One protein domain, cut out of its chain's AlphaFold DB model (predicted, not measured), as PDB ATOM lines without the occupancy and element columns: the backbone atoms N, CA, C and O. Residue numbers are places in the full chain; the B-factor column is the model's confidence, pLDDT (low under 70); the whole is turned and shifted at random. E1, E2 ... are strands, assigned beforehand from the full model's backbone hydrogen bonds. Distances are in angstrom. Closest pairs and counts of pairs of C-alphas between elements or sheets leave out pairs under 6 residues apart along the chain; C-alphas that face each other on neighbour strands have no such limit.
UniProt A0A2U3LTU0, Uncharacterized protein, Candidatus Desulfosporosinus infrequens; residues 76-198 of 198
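Overview. This is residues 76 to 198 of the 198 residues of an uncharacterized protein of Candidatus Desulfosporosinus infrequens (UniProt A0A2U3LTU0). With little regular structure, the domain is still a sandwich: a mixed sheet, E2-E3-E5-E8-E7, face to face with an antiparallel one, E1-E4-E9-E6, their strands at 24 degrees. Of 123 printed residues, 47 lie in nine named strands, E1 to E9 along the chain, with no named helix: all strand. It is compact, radius of gyration of the C-alphas 14.0 A, spanning 40 by 34 by 25 A.

Arrangement. E1, residues 91 to 95, is antiparallel to E4, residues 120 to 127; N 92 and O 124, 2.8 A apart, are within hydrogen-bond range. E2, residues 102 to 105, and E3, residues 108 to 111, form a hairpin, with N 103 and O 110 at 3.0 A. E3 is parallel to E5, residues 137 to 140, with N 109 and O 138 at 2.8 A.

Along the chain. E1 begins at C-alpha 91 (-42.728, -4.803, 5.413). E4 is 20.3 A long; E6, residues 155 to 160, 17.0 A. E7 is residues 171 to 175, E8 180 to 184. E9, residues 192 to 197, ends at C-alpha 197 (-44.498, 7.160, 11.653).

Size, cuts and confidence. The printed part has no cut; E5 to E6 is a long link. Residues 76 to 89, 133, 144 to 152 and 162 to 168 have pLDDT under 70.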
ATOM      1  N   ALA A  76     -57.509 -11.599   9.099       43.44
ATOM      2  CA  ALA A  76     -57.352 -10.339   9.811       43.44
ATOM      3  C   ALA A  76     -56.038  -9.699   9.385       43.44
ATOM      4  O   ALA A  76     -55.033  -9.717  10.086       43.44
ATOM      5  N   GLY A  77     -56.156  -8.913   8.326       50.03
ATOM      6  CA  GLY A  77     -55.553  -7.587   8.325       50.03
ATOM      7  C   GLY A  77     -56.121  -6.649   9.412       50.03
ATOM      8  O   GLY A  77     -56.041  -5.445   9.232       50.03
ATOM      9  N   SER A  78     -56.731  -7.133  10.506       43.38
ATOM     10  CA  SER A  78     -57.292  -6.303  11.597       43.38
ATOM     11  C   SER A  78     -56.242  -5.865  12.629       43.38
ATOM     12  O   SER A  78     -56.507  -5.054  13.505       43.38
ATOM     13  N   SER A  79     -55.020  -6.364  12.495       43.47
ATOM     14  CA  SER A  79     -53.777  -5.708  12.894       43.47
ATOM     15  C   SER A  79     -52.773  -6.227  11.880       43.47
ATOM     16  O   SER A  79     -52.445  -7.407  11.917       43.47
ATOM     17  N   SER A  80     -52.406  -5.430  10.882       49.50
ATOM     18  CA  SER A  80     -51.643  -5.883   9.716       49.50
ATOM     19  C   SER A  80     -50.220  -6.353  10.071       49.50
ATOM     20  O   SER A  80     -49.229  -5.695   9.781       49.50
ATOM     21  N   PHE A  81     -50.086  -7.565  10.612       45.88
ATOM     22  CA  PHE A  81     -48.904  -8.391  10.379       45.88
ATOM     23  C   PHE A  81     -48.948  -8.849   8.918       45.88
ATOM     24  O   PHE A  81     -49.267  -9.991   8.600       45.88
ATOM     25  N   THR A  82     -48.672  -7.927   7.997       48.19
ATOM     26  CA  THR A  82     -48.438  -8.276   6.598       48.19
ATOM     27  C   THR A  82     -47.103  -9.008   6.547       48.19
ATOM     28  O   THR A  82     -46.057  -8.379   6.504       48.19
ATOM     29  N   TYR A  83     -47.101 -10.339   6.605       41.44
ATOM     30  CA  TYR A  83     -45.888 -11.097   6.316       41.44
ATOM     31  C   TYR A  83     -45.830 -11.402   4.818       41.44
ATOM     32  O   TYR A  83     -46.628 -12.177   4.304       41.44
ATOM     33  N   TYR A  84     -44.840 -10.782   4.174       41.53
ATOM     34  CA  TYR A  84     -44.063 -11.307   3.051       41.53
ATOM     35  C   TYR A  84     -44.794 -11.667   1.748       41.53
ATOM     36  O   TYR A  84     -45.482 -12.678   1.642       41.53
ATOM     37  N   ASN A  85     -44.495 -10.906   0.692       37.28
ATOM     38  CA  ASN A  85     -44.595 -11.402  -0.677       37.28
ATOM     39  C   ASN A  85     -43.182 -11.838  -1.139       37.28
ATOM     40  O   ASN A  85     -42.241 -11.045  -1.037       37.28
ATOM     41  N   PRO A  86     -42.980 -13.084  -1.606       34.84
ATOM     42  CA  PRO A  86     -41.693 -13.512  -2.145       34.84
ATOM     43  C   PRO A  86     -41.316 -12.653  -3.360       34.84
ATOM     44  O   PRO A  86     -41.984 -12.680  -4.390       34.84
ATOM     45  N   GLY A  87     -40.240 -11.873  -3.222       43.41
ATOM     46  CA  GLY A  87     -39.741 -10.949  -4.249       43.41
ATOM     47  C   GLY A  87     -39.785  -9.469  -3.858       43.41
ATOM     48  O   GLY A  87     -39.261  -8.645  -4.603       43.41
ATOM     49  N   VAL A  88     -40.346  -9.136  -2.689       50.84
ATOM     50  CA  VAL A  88     -40.302  -7.787  -2.110       50.84
ATOM     51  C   VAL A  88     -39.636  -7.771  -0.733       50.84
ATOM     52  O   VAL A  88     -39.539  -8.779  -0.038       50.84
ATOM     53  N   ALA A  89     -39.148  -6.596  -0.362       58.22
ATOM     54  CA  ALA A  89     -38.670  -6.222   0.960       58.22
ATOM     55  C   ALA A  89     -39.701  -6.563   2.060       58.22
ATOM     56  O   ALA A  89     -40.900  -6.333   1.890       58.22
ATOM     57  N   ASN A  90     -39.245  -7.102   3.199       73.75
ATOM     58  CA  ASN A  90     -40.125  -7.417   4.331       73.75
ATOM     59  C   ASN A  90     -40.725  -6.115   4.877       73.75
ATOM     60  O   ASN A  90     -39.979  -5.248   5.328       73.75
ATOM     61  N   CYS A  91     -42.050  -5.974   4.865       76.19
ATOM     62  CA  CYS A  91     -42.728  -4.803   5.413       76.19
ATOM     63  C   CYS A  91     -43.688  -5.191   6.532       76.19
ATOM     64  O   CYS A  91     -44.396  -6.180   6.421       76.19
ATOM     65  N   PHE A  92     -43.740  -4.379   7.582       78.69
ATOM     66  CA  PHE A  92     -44.735  -4.437   8.638       78.69
ATOM     67  C   PHE A  92     -45.477  -3.101   8.708       78.69
ATOM     68  O   PHE A  92     -44.831  -2.058   8.772       78.69
ATOM     69  N   VAL A  93     -46.812  -3.115   8.711       82.50
ATOM     70  CA  VAL A  93     -47.639  -1.899   8.793       82.50
ATOM     71  C   VAL A  93     -48.533  -1.992  10.017       82.50
ATOM     72  O   VAL A  93     -49.325  -2.921  10.141       82.50
ATOM     73  N   LEU A  94     -48.459  -1.014  10.909       83.31
ATOM     74  CA  LEU A  94     -49.353  -0.900  12.049       83.31
ATOM     75  C   LEU A  94     -50.503   0.050  11.708       83.31
ATOM     76  O   LEU A  94     -50.291   1.244  11.495       83.31
ATOM     77  N   ALA A  95     -51.722  -0.481  11.687       82.38
ATOM     78  CA  ALA A  95     -52.941   0.276  11.435       82.38
ATOM     79  C   ALA A  95     -54.086  -0.210  12.338       82.38
ATOM     80  O   ALA A  95     -54.101  -1.353  12.787       82.38
ATOM     81  N   SER A  96     -55.057   0.669  12.576       78.56
ATOM     82  CA  SER A  96     -56.282   0.395  13.353       78.56
ATOM     83  C   SER A  96     -57.323  -0.454  12.609       78.56
ATOM     84  O   SER A  96     -58.353  -0.804  13.179       78.56
ATOM     85  N   GLY A  97     -57.072  -0.788  11.340       73.62
ATOM     86  CA  GLY A  97     -57.974  -1.566  10.498       73.62
ATOM     87  C   GLY A  97     -57.274  -2.156   9.273       73.62
ATOM     88  O   GLY A  97     -56.062  -2.026   9.107       73.62
ATOM     89  N   SER A  98     -58.053  -2.818   8.420       73.81
ATOM     90  CA  SER A  98     -57.567  -3.578   7.261       73.81
ATOM     91  C   SER A  98     -57.613  -2.798   5.949       73.81
ATOM     92  O   SER A  98     -58.333  -1.813   5.826       73.81
ATOM     93  N   GLY A  99     -56.925  -3.308   4.923       72.94
ATOM     94  CA  GLY A  99     -57.007  -2.794   3.549       72.94
ATOM     95  C   GLY A  99     -55.891  -1.821   3.164       72.94
ATOM     96  O   GLY A  99     -55.885  -1.329   2.040       72.94
ATOM     97  N   VAL A 100     -54.932  -1.574   4.060       77.62
ATOM     98  CA  VAL A 100     -53.685  -0.884   3.712       77.62
ATOM     99  C   VAL A 100     -52.815  -1.838   2.903       77.62
ATOM    100  O   VAL A 100     -52.462  -2.919   3.374       77.62
ATOM    101  N   THR A 101     -52.468  -1.442   1.683       76.88
ATOM    102  CA  THR A 101     -51.620  -2.233   0.792       76.88
ATOM    103  C   THR A 101     -50.339  -1.473   0.475       76.88
ATOM    104  O   THR A 101     -50.367  -0.292   0.125       76.88
ATOM    105  N   LEU A 102     -49.211  -2.174   0.606       81.25
ATOM    106  CA  LEU A 102     -47.902  -1.718   0.160       81.25
ATOM    107  C   LEU A 102     -47.446  -2.624  -0.982       81.25
ATOM    108  O   LEU A 102     -47.412  -3.846  -0.832       81.25
ATOM    109  N   SER A 103     -47.077  -2.031  -2.109       82.06
ATOM    110  CA  SER A 103     -46.408  -2.725  -3.206       82.06
ATOM    111  C   SER A 103     -44.983  -2.209  -3.373       82.06
ATOM    112  O   SER A 103     -44.643  -1.120  -2.914       82.06
ATOM    113  N   GLN A 104     -44.133  -3.002  -4.023       84.31
ATOM    114  CA  GLN A 104     -42.783  -2.586  -4.379       84.31
ATOM    115  C   GLN A 104     -42.516  -2.898  -5.850       84.31
ATOM    116  O   GLN A 104     -42.802  -3.999  -6.322       84.31
ATOM    117  N   ALA A 105     -41.908  -1.940  -6.545       84.62
ATOM    118  CA  ALA A 105     -41.340  -2.105  -7.872       84.62
ATOM    119  C   ALA A 105     -39.913  -1.542  -7.870       84.62
ATOM    120  O   ALA A 105     -39.707  -0.338  -7.730       84.62
ATOM    121  N   SER A 106     -38.910  -2.411  -8.025       86.44
ATOM    122  CA  SER A 106     -37.493  -2.034  -7.901       86.44
ATOM    123  C   SER A 106     -37.210  -1.316  -6.568       86.44
ATOM    124  O   SER A 106     -37.452  -1.890  -5.507       86.44
ATOM    125  N   ASN A 107     -36.725  -0.074  -6.607       88.44
ATOM    126  CA  ASN A 107     -36.434   0.768  -5.449       88.44
ATOM    127  C   ASN A 107     -37.596   1.687  -5.040       88.44
ATOM    128  O   ASN A 107     -37.388   2.603  -4.251       88.44
ATOM    129  N   VAL A 108     -38.805   1.457  -5.555       89.75
ATOM    130  CA  VAL A 108     -39.999   2.250  -5.246       89.75
ATOM    131  C   VAL A 108     -40.981   1.415  -4.432       89.75
ATOM    132  O   VAL A 108     -41.339   0.306  -4.828       89.75
ATOM    133  N   PHE A 109     -41.429   1.967  -3.312       89.56
ATOM    134  CA  PHE A 109     -42.426   1.412  -2.404       89.56
ATOM    135  C   PHE A 109     -43.678   2.274  -2.458       89.56
ATOM    136  O   PHE A 109     -43.584   3.476  -2.264       89.56
ATOM    137  N   THR A 110     -44.850   1.694  -2.686       87.94
ATOM    138  CA  THR A 110     -46.074   2.473  -2.895       87.94
ATOM    139  C   THR A 110     -47.162   2.027  -1.941       87.94
ATOM    140  O   THR A 110     -47.604   0.878  -1.990       87.94
ATOM    141  N   PHE A 111     -47.631   2.950  -1.106       86.19
ATOM    142  CA  PHE A 111     -48.899   2.799  -0.403       86.19
ATOM    143  C   PHE A 111     -50.027   3.155  -1.368       86.19
ATOM    144  O   PHE A 111     -50.146   4.305  -1.785       86.19
ATOM    145  N   ALA A 112     -50.849   2.176  -1.751       81.75
ATOM    146  CA  ALA A 112     -51.874   2.410  -2.772       81.75
ATOM    147  C   ALA A 112     -53.029   3.278  -2.248       81.75
ATOM    148  O   ALA A 112     -53.522   4.152  -2.956       81.75
ATOM    149  N   ALA A 113     -53.464   3.027  -1.009       78.25
ATOM    150  CA  ALA A 113     -54.516   3.778  -0.338       78.25
ATOM    151  C   ALA A 113     -54.462   3.570   1.182       78.25
ATOM    152  O   ALA A 113     -54.105   2.489   1.656       78.25
ATOM    153  N   PHE A 114     -54.897   4.582   1.935       81.62
ATOM    154  CA  PHE A 114     -55.313   4.437   3.331       81.62
ATOM    155  C   PHE A 114     -56.848   4.421   3.363       81.62
ATOM    156  O   PHE A 114     -57.463   5.441   3.042       81.62
ATOM    157  N   PRO A 115     -57.486   3.271   3.654       79.31
ATOM    158  CA  PRO A 115     -58.940   3.156   3.585       79.31
ATOM    159  C   PRO A 115     -59.663   4.122   4.532       79.31
ATOM    160  O   PRO A 115     -59.171   4.450   5.611       79.31
ATOM    161  N   ALA A 116     -60.871   4.543   4.149       81.00
ATOM    162  CA  ALA A 116     -61.696   5.408   4.988       81.00
ATOM    163  C   ALA A 116     -61.964   4.755   6.357       81.00
ATOM    164  O   ALA A 116     -62.355   3.590   6.434       81.00
ATOM    165  N   GLY A 117     -61.753   5.514   7.434       78.12
ATOM    166  CA  GLY A 117     -61.907   5.027   8.808       78.12
ATOM    167  C   GLY A 117     -60.724   4.213   9.347       78.12
ATOM    168  O   GLY A 117     -60.767   3.811  10.505       78.12
ATOM    169  N   VAL A 118     -59.663   4.000   8.559       76.50
ATOM    170  CA  VAL A 118     -58.433   3.334   9.009       76.50
ATOM    171  C   VAL A 118     -57.361   4.374   9.322       76.50
ATOM    172  O   VAL A 118     -56.903   5.106   8.451       76.50
ATOM    173  N   ILE A 119     -56.925   4.406  10.579       80.12
ATOM    174  CA  ILE A 119     -55.745   5.155  11.028       80.12
ATOM    175  C   ILE A 119     -54.513   4.273  10.833       80.12
ATOM    176  O   ILE A 119     -54.442   3.193  11.431       80.12
ATOM    177  N   VAL A 120     -53.556   4.732  10.027       81.69
ATOM    178  CA  VAL A 120     -52.216   4.138   9.914       81.69
ATOM    179  C   VAL A 120     -51.311   4.828  10.925       81.69
ATOM    180  O   VAL A 120     -51.322   6.047  11.015       81.69
ATOM    181  N   ILE A 121     -50.575   4.047  11.711       84.25
ATOM    182  CA  ILE A 121     -49.749   4.542  12.822       84.25
ATOM    183  C   ILE A 121     -48.276   4.518  12.417       84.25
ATOM    184  O   ILE A 121     -47.552   5.497  12.576       84.25
ATOM    185  N   SER A 122     -47.811   3.388  11.880       87.00
ATOM    186  CA  SER A 122     -46.430   3.258  11.430       87.00
ATOM    187  C   SER A 122     -46.255   2.192  10.359       87.00
ATOM    188  O   SER A 122     -47.084   1.301  10.187       87.00
ATOM    189  N   ALA A 123     -45.139   2.271   9.643       87.19
ATOM    190  CA  ALA A 123     -44.669   1.217   8.768       87.19
ATOM    191  C   ALA A 123     -43.165   1.003   8.949       87.19
ATOM    192  O   ALA A 123     -42.398   1.950   9.097       87.19
ATOM    193  N   THR A 124     -42.740  -0.253   8.929       87.88
ATOM    194  CA  THR A 124     -41.337  -0.662   8.911       87.88
ATOM    195  C   THR A 124     -41.086  -1.424   7.624       87.88
ATOM    196  O   THR A 124     -41.821  -2.355   7.314       87.88
ATOM    197  N   ILE A 125     -40.066  -1.041   6.868       87.69
ATOM    198  CA  ILE A 125     -39.719  -1.641   5.583       87.69
ATOM    199  C   ILE A 125     -38.245  -2.037   5.637       87.69
ATOM    200  O   ILE A 125     -37.373  -1.181   5.777       87.69
ATOM    201  N   ALA A 126     -37.952  -3.328   5.537       86.19
ATOM    202  CA  ALA A 126     -36.592  -3.830   5.401       86.19
ATOM    203  C   ALA A 126     -36.161  -3.701   3.941       86.19
ATOM    204  O   ALA A 126     -36.700  -4.386   3.086       86.19
ATOM    205  N   ILE A 127     -35.194  -2.841   3.654       87.00
ATOM    206  CA  ILE A 127     -34.676  -2.559   2.319       87.00
ATOM    207  C   ILE A 127     -33.410  -3.404   2.095       87.00
ATOM    208  O   ILE A 127     -32.352  -3.065   2.629       87.00
ATOM    209  N   PRO A 128     -33.467  -4.511   1.335       84.31
ATOM    210  CA  PRO A 128     -32.282  -5.315   1.065       84.31
ATOM    211  C   PRO A 128     -31.324  -4.579   0.118       84.31
ATOM    212  O   PRO A 128     -31.740  -3.742  -0.683       84.31
ATOM    213  N   ALA A 129     -30.040  -4.943   0.153       83.19
ATOM    214  CA  ALA A 129     -29.002  -4.313  -0.672       83.19
ATOM    215  C   ALA A 129     -29.310  -4.352  -2.186       83.19
ATOM    216  O   ALA A 129     -28.965  -3.429  -2.921       83.19
ATOM    217  N   SER A 130     -30.023  -5.387  -2.650       81.38
ATOM    218  CA  SER A 130     -30.470  -5.523  -4.046       81.38
ATOM    219  C   SER A 130     -31.443  -4.426  -4.495       81.38
ATOM    220  O   SER A 130     -31.568  -4.172  -5.690       81.38
ATOM    221  N   VAL A 131     -32.122  -3.775  -3.549       80.12
ATOM    222  CA  VAL A 131     -33.111  -2.721  -3.793       80.12
ATOM    223  C   VAL A 131     -32.454  -1.343  -3.796       80.12
ATOM    224  O   VAL A 131     -32.858  -0.479  -4.563       80.12
ATOM    225  N   THR A 132     -31.389  -1.140  -3.019       76.88
ATOM    226  CA  THR A 132     -30.621   0.117  -2.986       76.88
ATOM    227  C   THR A 132     -29.546   0.197  -4.070       76.88
ATOM    228  O   THR A 132     -28.528   0.852  -3.865       76.88
ATOM    229  N   SER A 133     -29.704  -0.471  -5.214       68.88
ATOM    230  CA  SER A 133     -28.647  -0.573  -6.235       68.88
ATOM    231  C   SER A 133     -28.213   0.782  -6.823       68.88
ATOM    232  O   SER A 133     -27.072   0.914  -7.256       68.88
ATOM    233  N   GLY A 134     -29.074   1.806  -6.760       79.81
ATOM    234  CA  GLY A 134     -28.761   3.202  -7.101       79.81
ATOM    235  C   GLY A 134     -28.347   4.091  -5.918       79.81
ATOM    236  O   GLY A 134     -28.240   5.304  -6.070       79.81
ATOM    237  N   GLY A 135     -28.155   3.519  -4.725       88.44
ATOM    238  CA  GLY A 135     -27.895   4.265  -3.488       88.44
ATOM    239  C   GLY A 135     -29.115   5.038  -2.979       88.44
ATOM    240  O   GLY A 135     -28.978   5.997  -2.212       88.44
ATOM    241  N   ASN A 136     -30.305   4.642  -3.431       92.12
ATOM    242  CA  ASN A 136     -31.567   5.309  -3.163       92.12
ATOM    243  C   ASN A 136     -32.757   4.343  -3.120       92.12
ATOM    244  O   ASN A 136     -32.718   3.247  -3.681       92.12
ATOM    245  N   PHE A 137     -33.834   4.797  -2.489       92.19
ATOM    246  CA  PHE A 137     -35.173   4.238  -2.635       92.19
ATOM    247  C   PHE A 137     -36.224   5.334  -2.426       92.19
ATOM    248  O   PHE A 137     -35.927   6.410  -1.898       92.19
ATOM    249  N   TYR A 138     -37.451   5.041  -2.834       92.06
ATOM    250  CA  TYR A 138     -38.569   5.973  -2.833       92.06
ATOM    251  C   TYR A 138     -39.773   5.353  -2.141       92.06
ATOM    252  O   TYR A 138     -40.019   4.155  -2.280       92.06
ATOM    253  N   ILE A 139     -40.530   6.165  -1.411       91.69
ATOM    254  CA  ILE A 139     -41.820   5.789  -0.841       91.69
ATOM    255  C   ILE A 139     -42.874   6.746  -1.382       91.69
ATOM    256  O   ILE A 139     -42.823   7.944  -1.118       91.69
ATOM    257  N   ILE A 140     -43.837   6.207  -2.115       89.88
ATOM    258  CA  ILE A 140     -44.987   6.926  -2.648       89.88
ATOM    259  C   ILE A 140     -46.139   6.796  -1.658       89.88
ATOM    260  O   ILE A 140     -46.539   5.686  -1.287       89.88
ATOM    261  N   MET A 141     -46.661   7.941  -1.234       87.38
ATOM    262  CA  MET A 141     -47.810   8.050  -0.344       87.38
ATOM    263  C   MET A 141     -49.118   8.150  -1.144       87.38
ATOM    264  O   MET A 141     -49.105   8.618  -2.289       87.38
ATOM    265  N   PRO A 142     -50.261   7.733  -0.566       83.81
ATOM    266  CA  PRO A 142     -51.553   7.854  -1.227       83.81
ATOM    267  C   PRO A 142     -51.902   9.313  -1.528       83.81
ATOM    268  O   PRO A 142     -51.529  10.224  -0.790       83.81
ATOM    269  N   THR A 143     -52.702   9.547  -2.564       73.31
ATOM    270  CA  THR A 143     -53.307  10.861  -2.799       73.31
ATOM    271  C   THR A 143     -54.119  11.279  -1.563       73.31
ATOM    272  O   THR A 143     -54.958  10.522  -1.089       73.31
ATOM    273  N   ALA A 144     -53.849  12.479  -1.036       65.00
ATOM    274  CA  ALA A 144     -54.318  13.008   0.257       65.00
ATOM    275  C   ALA A 144     -53.510  12.635   1.526       65.00
ATOM    276  O   ALA A 144     -53.935  12.964   2.631       65.00
ATOM    277  N   TYR A 145     -52.325  12.038   1.390       64.19
ATOM    278  CA  TYR A 145     -51.286  12.002   2.427       64.19
ATOM    279  C   TYR A 145     -49.951  12.411   1.786       64.19
ATOM    280  O   TYR A 145     -49.573  11.879   0.747       64.19
ATOM    281  N   GLY A 146     -49.239  13.392   2.348       54.97
ATOM    282  CA  GLY A 146     -48.048  13.935   1.690       54.97
ATOM    283  C   GLY A 146     -47.655  15.329   2.159       54.97
ATOM    284  O   GLY A 146     -47.936  15.722   3.279       54.97
ATOM    285  N   ALA A 147     -46.965  16.082   1.308       50.56
ATOM    286  CA  ALA A 147     -46.251  17.298   1.691       50.56
ATOM    287  C   ALA A 147     -46.923  18.609   1.213       50.56
ATOM    288  O   ALA A 147     -46.262  19.595   0.908       50.56
ATOM    289  N   GLY A 148     -48.253  18.631   1.136       49.56
ATOM    290  CA  GLY A 148     -49.054  19.844   0.904       49.56
ATOM    291  C   GLY A 148     -49.540  20.535   2.193       49.56
ATOM    292  O   GLY A 148     -49.468  19.980   3.289       49.56
ATOM    293  N   ALA A 149     -50.071  21.753   2.059       41.75
ATOM    294  CA  ALA A 149     -50.602  22.538   3.175       41.75
ATOM    295  C   ALA A 149     -51.848  21.864   3.786       41.75
ATOM    296  O   ALA A 149     -52.935  21.938   3.219       41.75
ATOM    297  N   GLY A 150     -51.680  21.188   4.927       54.41
ATOM    298  CA  GLY A 150     -52.759  20.522   5.673       54.41
ATOM    299  C   GLY A 150     -52.570  19.019   5.908       54.41
ATOM    300  O   GLY A 150     -53.398  18.411   6.579       54.41
ATOM    301  N   TYR A 151     -51.495  18.420   5.395       59.19
ATOM    302  CA  TYR A 151     -51.194  17.004   5.596       59.19
ATOM    303  C   TYR A 151     -50.238  16.783   6.774       59.19
ATOM    304  O   TYR A 151     -49.348  17.597   7.031       59.19
ATOM    305  N   ILE A 152     -50.397  15.657   7.472       63.44
ATOM    306  CA  ILE A 152     -49.422  15.195   8.462       63.44
ATOM    307  C   ILE A 152     -48.236  14.616   7.688       63.44
ATOM    308  O   ILE A 152     -48.384  13.646   6.943       63.44
ATOM    309  N   MET A 153     -47.066  15.247   7.815       72.81
ATOM    310  CA  MET A 153     -45.840  14.699   7.242       72.81
ATOM    311  C   MET A 153     -45.365  13.544   8.117       72.81
ATOM    312  O   MET A 153     -45.164  13.754   9.317       72.81
ATOM    313  N   PRO A 154     -45.143  12.350   7.550       82.69
ATOM    314  CA  PRO A 154     -44.661  11.246   8.346       82.69
ATOM    315  C   PRO A 154     -43.218  11.500   8.775       82.69
ATOM    316  O   PRO A 154     -42.399  12.007   8.006       82.69
ATOM    317  N   MET A 155     -42.882  11.097   9.994       88.00
ATOM    318  CA  MET A 155     -41.496  11.039  10.432       88.00
ATOM    319  C   MET A 155     -40.844   9.800   9.824       88.00
ATOM    320  O   MET A 155     -41.297   8.680  10.050       88.00
ATOM    321  N   VAL A 156     -39.759  10.000   9.080       90.00
ATOM    322  CA  VAL A 156     -39.007   8.916   8.445       90.00
ATOM    323  C   VAL A 156     -37.647   8.775   9.105       90.00
ATOM    324  O   VAL A 156     -36.930   9.753   9.311       90.00
ATOM    325  N   GLN A 157     -37.275   7.538   9.404       91.62
ATOM    326  CA  GLN A 157     -35.960   7.184   9.905       91.62
ATOM    327  C   GLN A 157     -35.429   5.989   9.125       91.62
ATOM    328  O   GLN A 157     -36.086   4.958   9.030       91.62
ATOM    329  N   VAL A 158     -34.207   6.104   8.614       90.56
ATOM    330  CA  VAL A 158     -33.531   5.010   7.915       90.56
ATOM    331  C   VAL A 158     -32.297   4.619   8.698       90.56
ATOM    332  O   VAL A 158     -31.451   5.461   8.989       90.56
ATOM    333  N   VAL A 159     -32.197   3.344   9.054       88.75
ATOM    334  CA  VAL A 159     -31.065   2.794   9.801       88.75
ATOM    335  C   VAL A 159     -30.400   1.686   9.000       88.75
ATOM    336  O   VAL A 159     -31.064   0.945   8.281       88.75
ATOM    337  N   LYS A 160     -29.078   1.557   9.121       85.88
ATOM    338  CA  LYS A 160     -28.352   0.416   8.550       85.88
ATOM    339  C   LYS A 160     -28.657  -0.860   9.328       85.88
ATOM    340  O   LYS A 160     -28.670  -0.851  10.559       85.88
ATOM    341  N   ASP A 161     -28.822  -1.952   8.602       71.81
ATOM    342  CA  ASP A 161     -29.095  -3.279   9.151       71.81
ATOM    343  C   ASP A 161     -27.804  -4.102   9.316       71.81
ATOM    344  O   ASP A 161     -27.726  -5.267   8.943       71.81
ATOM    345  N   VAL A 162     -26.718  -3.472   9.791       64.19
ATOM    346  CA  VAL A 162     -25.459  -4.174  10.102       64.19
ATOM    347  C   VAL A 162     -24.564  -3.368  11.051       64.19
ATOM    348  O   VAL A 162     -24.307  -2.179  10.852       64.19
ATOM    349  N   GLY A 163     -24.020  -4.056  12.061       57.56
ATOM    350  CA  GLY A 163     -22.798  -3.631  12.755       57.56
ATOM    351  C   GLY A 163     -22.949  -2.688  13.952       57.56
ATOM    352  O   GLY A 163     -22.062  -1.871  14.174       57.56
ATOM    353  N   GLY A 164     -24.040  -2.759  14.723       56.56
ATOM    354  CA  GLY A 164     -24.127  -2.138  16.063       56.56
ATOM    355  C   GLY A 164     -24.173  -0.601  16.118       56.56
ATOM    356  O   GLY A 164     -24.522  -0.039  17.151       56.56
ATOM    357  N   ALA A 165     -23.899   0.094  15.017       57.56
ATOM    358  CA  ALA A 165     -24.046   1.540  14.901       57.56
ATOM    359  C   ALA A 165     -25.445   1.875  14.365       57.56
ATOM    360  O   ALA A 165     -25.701   1.820  13.164       57.56
ATOM    361  N   ARG A 166     -26.362   2.203  15.274       59.62
ATOM    362  CA  ARG A 166     -27.725   2.642  14.956       59.62
ATOM    363  C   ARG A 166     -27.741   4.166  14.850       59.62
ATOM    364  O   ARG A 166     -27.411   4.846  15.812       59.62
ATOM    365  N   GLY A 167     -28.103   4.695  13.689       62.53
ATOM    366  CA  GLY A 167     -28.225   6.131  13.448       62.53
ATOM    367  C   GLY A 167     -28.948   6.383  12.133       62.53
ATOM    368  O   GLY A 167     -28.948   5.506  11.268       62.53
ATOM    369  N   THR A 168     -29.585   7.547  12.008       69.19
ATOM    370  CA  THR A 168     -30.214   7.970  10.753       69.19
ATOM    371  C   THR A 168     -29.140   8.090   9.675       69.19
ATOM    372  O   THR A 168     -28.130   8.764   9.885       69.19
ATOM    373  N   ILE A 169     -29.326   7.404   8.551       82.38
ATOM    374  CA  ILE A 169     -28.393   7.382   7.420       82.38
ATOM    375  C   ILE A 169     -29.131   7.791   6.149       82.38
ATOM    376  O   ILE A 169     -30.315   7.505   5.984       82.38
ATOM    377  N   GLY A 170     -28.393   8.425   5.242       86.25
ATOM    378  CA  GLY A 170     -28.926   8.951   3.998       86.25
ATOM    379  C   GLY A 170     -29.613  10.299   4.187       86.25
ATOM    380  O   GLY A 170     -29.855  10.765   5.301       86.25
ATOM    381  N   THR A 171     -29.913  10.933   3.064       91.50
ATOM    382  CA  THR A 171     -30.659  12.186   3.007       91.50
ATOM    383  C   THR A 171     -32.115  11.865   2.714       91.50
ATOM    384  O   THR A 171     -32.406  11.227   1.699       91.50
ATOM    385  N   ILE A 172     -33.010  12.310   3.597       91.94
ATOM    386  CA  ILE A 172     -34.462  12.166   3.455       91.94
ATOM    387  C   ILE A 172     -35.017  13.475   2.899       91.94
ATOM    388  O   ILE A 172     -34.859  14.526   3.521       91.94
ATOM    389  N   SER A 173     -35.695  13.398   1.757       90.94
ATOM    390  CA  SER A 173     -36.309  14.547   1.091       90.94
ATOM    391  C   SER A 173     -37.768  14.254   0.751       90.94
ATOM    392  O   SER A 173     -38.089  13.173   0.258       90.94
ATOM    393  N   TYR A 174     -38.646  15.234   0.966       89.19
ATOM    394  CA  TYR A 174     -40.079  15.129   0.685       89.19
ATOM    395  C   TYR A 174     -40.410  15.890  -0.602       89.19
ATOM    396  O   TYR A 174     -40.255  17.111  -0.660       89.19
ATOM    397  N   ASN A 175     -40.871  15.182  -1.633       87.31
ATOM    398  CA  ASN A 175     -41.352  15.775  -2.872       87.31
ATOM    399  C   ASN A 175     -42.879  15.863  -2.862       87.31
ATOM    400  O   ASN A 175     -43.608  14.888  -3.053       87.31
ATOM    401  N   VAL A 176     -43.352  17.088  -2.672       78.50
ATOM    402  CA  VAL A 176     -44.767  17.409  -2.494       78.50
ATOM    403  C   VAL A 176     -45.581  17.238  -3.771       78.50
ATOM    404  O   VAL A 176     -46.748  16.872  -3.710       78.50
ATOM    405  N   ALA A 177     -44.960  17.467  -4.929       78.62
ATOM    406  CA  ALA A 177     -45.631  17.376  -6.221       78.62
ATOM    407  C   ALA A 177     -45.910  15.921  -6.623       78.62
ATOM    408  O   ALA A 177     -46.811  15.661  -7.416       78.62
ATOM    409  N   GLN A 178     -45.138  14.981  -6.073       81.12
ATOM    410  CA  GLN A 178     -45.204  13.556  -6.400       81.12
ATOM    411  C   GLN A 178     -45.748  12.699  -5.244       81.12
ATOM    412  O   GLN A 178     -45.848  11.487  -5.401       81.12
ATOM    413  N   ASN A 179     -46.115  13.307  -4.104       85.38
ATOM    414  CA  ASN A 179     -46.431  12.605  -2.848       85.38
ATOM    415  C   ASN A 179     -45.357  11.570  -2.483       85.38
ATOM    416  O   ASN A 179     -45.652  10.446  -2.082       85.38
ATOM    417  N   GLU A 180     -44.095  11.949  -2.656       90.06
ATOM    418  CA  GLU A 180     -42.962  11.035  -2.585       90.06
ATOM    419  C   GLU A 180     -42.025  11.411  -1.436       90.06
ATOM    420  O   GLU A 180     -41.734  12.581  -1.185       90.06
ATOM    421  N   ILE A 181     -41.507  10.391  -0.765       91.81
ATOM    422  CA  ILE A 181     -40.368  10.474   0.138       91.81
ATOM    423  C   ILE A 181     -39.204   9.798  -0.565       91.81
ATOM    424  O   ILE A 181     -39.270   8.614  -0.889       91.81
ATOM    425  N   SER A 182     -38.125  10.535  -0.776       92.56
ATOM    426  CA  SER A 182     -36.897  10.008  -1.360       92.56
ATOM    427  C   SER A 182     -35.835   9.859  -0.282       92.56
ATOM    428  O   SER A 182     -35.631  10.749   0.547       92.56
ATOM    429  N   VAL A 183     -35.153   8.720  -0.300       93.38
ATOM    430  CA  VAL A 183     -33.985   8.459   0.538       93.38
ATOM    431  C   VAL A 183     -32.807   8.229  -0.385       93.38
ATOM    432  O   VAL A 183     -32.862   7.378  -1.268       93.38
ATOM    433  N   THR A 184     -31.743   9.002  -0.198       93.75
ATOM    434  CA  THR A 184     -30.549   8.986  -1.056       93.75
ATOM    435  C   THR A 184     -29.270   8.931  -0.226       93.75
ATOM    436  O   THR A 184     -29.310   9.080   0.995       93.75
ATOM    437  N   GLY A 185     -28.119   8.710  -0.866       90.25
ATOM    438  CA  GLY A 185     -26.825   8.663  -0.174       90.25
ATOM    439  C   GLY A 185     -26.607   7.375   0.622       90.25
ATOM    440  O   GLY A 185     -25.863   7.366   1.602       90.25
ATOM    441  N   LEU A 186     -27.273   6.292   0.223       90.00
ATOM    442  CA  LEU A 186     -27.116   4.975   0.824       90.00
ATOM    443  C   LEU A 186     -25.973   4.217   0.139       90.00
ATOM    444  O   LEU A 186     -25.799   4.291  -1.076       90.00
ATOM    445  N   SER A 187     -25.218   3.437   0.910       88.19
ATOM    446  CA  SER A 187     -24.339   2.411   0.343       88.19
ATOM    447  C   SER A 187     -25.168   1.339  -0.360       88.19
ATOM    448  O   SER A 187     -26.133   0.831   0.213       88.19
ATOM    449  N   THR A 188     -24.747   0.942  -1.557       86.50
ATOM    450  CA  THR A 188     -25.389  -0.103  -2.368       86.50
ATOM    451  C   THR A 188     -25.098  -1.522  -1.868       86.50
ATOM    452  O   THR A 188     -25.726  -2.475  -2.317       86.50
ATOM    453  N   SER A 189     -24.149  -1.680  -0.940       84.94
ATOM    454  CA  SER A 189     -23.701  -2.980  -0.420       84.94
ATOM    455  C   SER A 189     -24.325  -3.377   0.919       84.94
ATOM    456  O   SER A 189     -24.000  -4.439   1.450       84.94
ATOM    457  N   LEU A 190     -25.191  -2.537   1.489       84.94
ATOM    458  CA  LEU A 190     -25.787  -2.752   2.807       84.94
ATOM    459  C   LEU A 190     -27.304  -2.889   2.699       84.94
ATOM    460  O   LEU A 190     -27.925  -2.330   1.800       84.94
ATOM    461  N   ALA A 191     -27.892  -3.613   3.647       86.06
ATOM    462  CA  ALA A 191     -29.327  -3.572   3.887       86.06
ATOM    463  C   ALA A 191     -29.669  -2.456   4.887       86.06
ATOM    464  O   ALA A 191     -28.838  -2.046   5.709       86.06
ATOM    465  N   TYR A 192     -30.907  -1.982   4.822       88.00
ATOM    466  CA  TYR A 192     -31.435  -0.928   5.678       88.00
ATOM    467  C   TYR A 192     -32.800  -1.309   6.222       88.00
ATOM    468  O   TYR A 192     -33.502  -2.147   5.668       88.00
ATOM    469  N   VAL A 193     -33.210  -0.623   7.277       88.94
ATOM    470  CA  VAL A 193     -34.594  -0.604   7.732       88.94
ATOM    471  C   VAL A 193     -35.074   0.836   7.681       88.94
ATOM    472  O   VAL A 193     -34.452   1.727   8.258       88.94
ATOM    473  N   CYS A 194     -36.172   1.060   6.972       90.50
ATOM    474  CA  CYS A 194     -36.893   2.319   6.949       90.50
ATOM    475  C   CYS A 194     -38.087   2.220   7.897       90.50
ATOM    476  O   CYS A 194     -38.938   1.350   7.730       90.50
ATOM    477  N   HIS A 195     -38.146   3.097   8.889       91.25
ATOM    478  CA  HIS A 195     -39.290   3.271   9.767       91.25
ATOM    479  C   HIS A 195     -39.999   4.577   9.420       91.25
ATOM    480  O   HIS A 195     -39.359   5.613   9.237       91.25
ATOM    481  N   ILE A 196     -41.320   4.514   9.342       89.56
ATOM    482  CA  ILE A 196     -42.207   5.611   8.981       89.56
ATOM    483  C   ILE A 196     -43.256   5.706  10.086       89.56
ATOM    484  O   ILE A 196     -43.904   4.708  10.392       89.56
ATOM    485  N   SER A 197     -43.425   6.875  10.691       88.94
ATOM    486  CA  SER A 197     -44.498   7.160  11.653       88.94
ATOM    487  C   SER A 197     -45.427   8.212  11.067       88.94
ATOM    488  O   SER A 197     -44.931   9.233  10.597       88.94
ATOM    489  N   PHE A 198     -46.731   7.937  11.064       83.25
ATOM    490  CA  PHE A 198     -47.771   8.774  10.462       83.25
ATOM    491  C   PHE A 198     -48.517   9.606  11.503       83.25
ATOM    492  O   PHE A 198     -48.547   9.198  12.687       83.25
TER     493      PHE A 198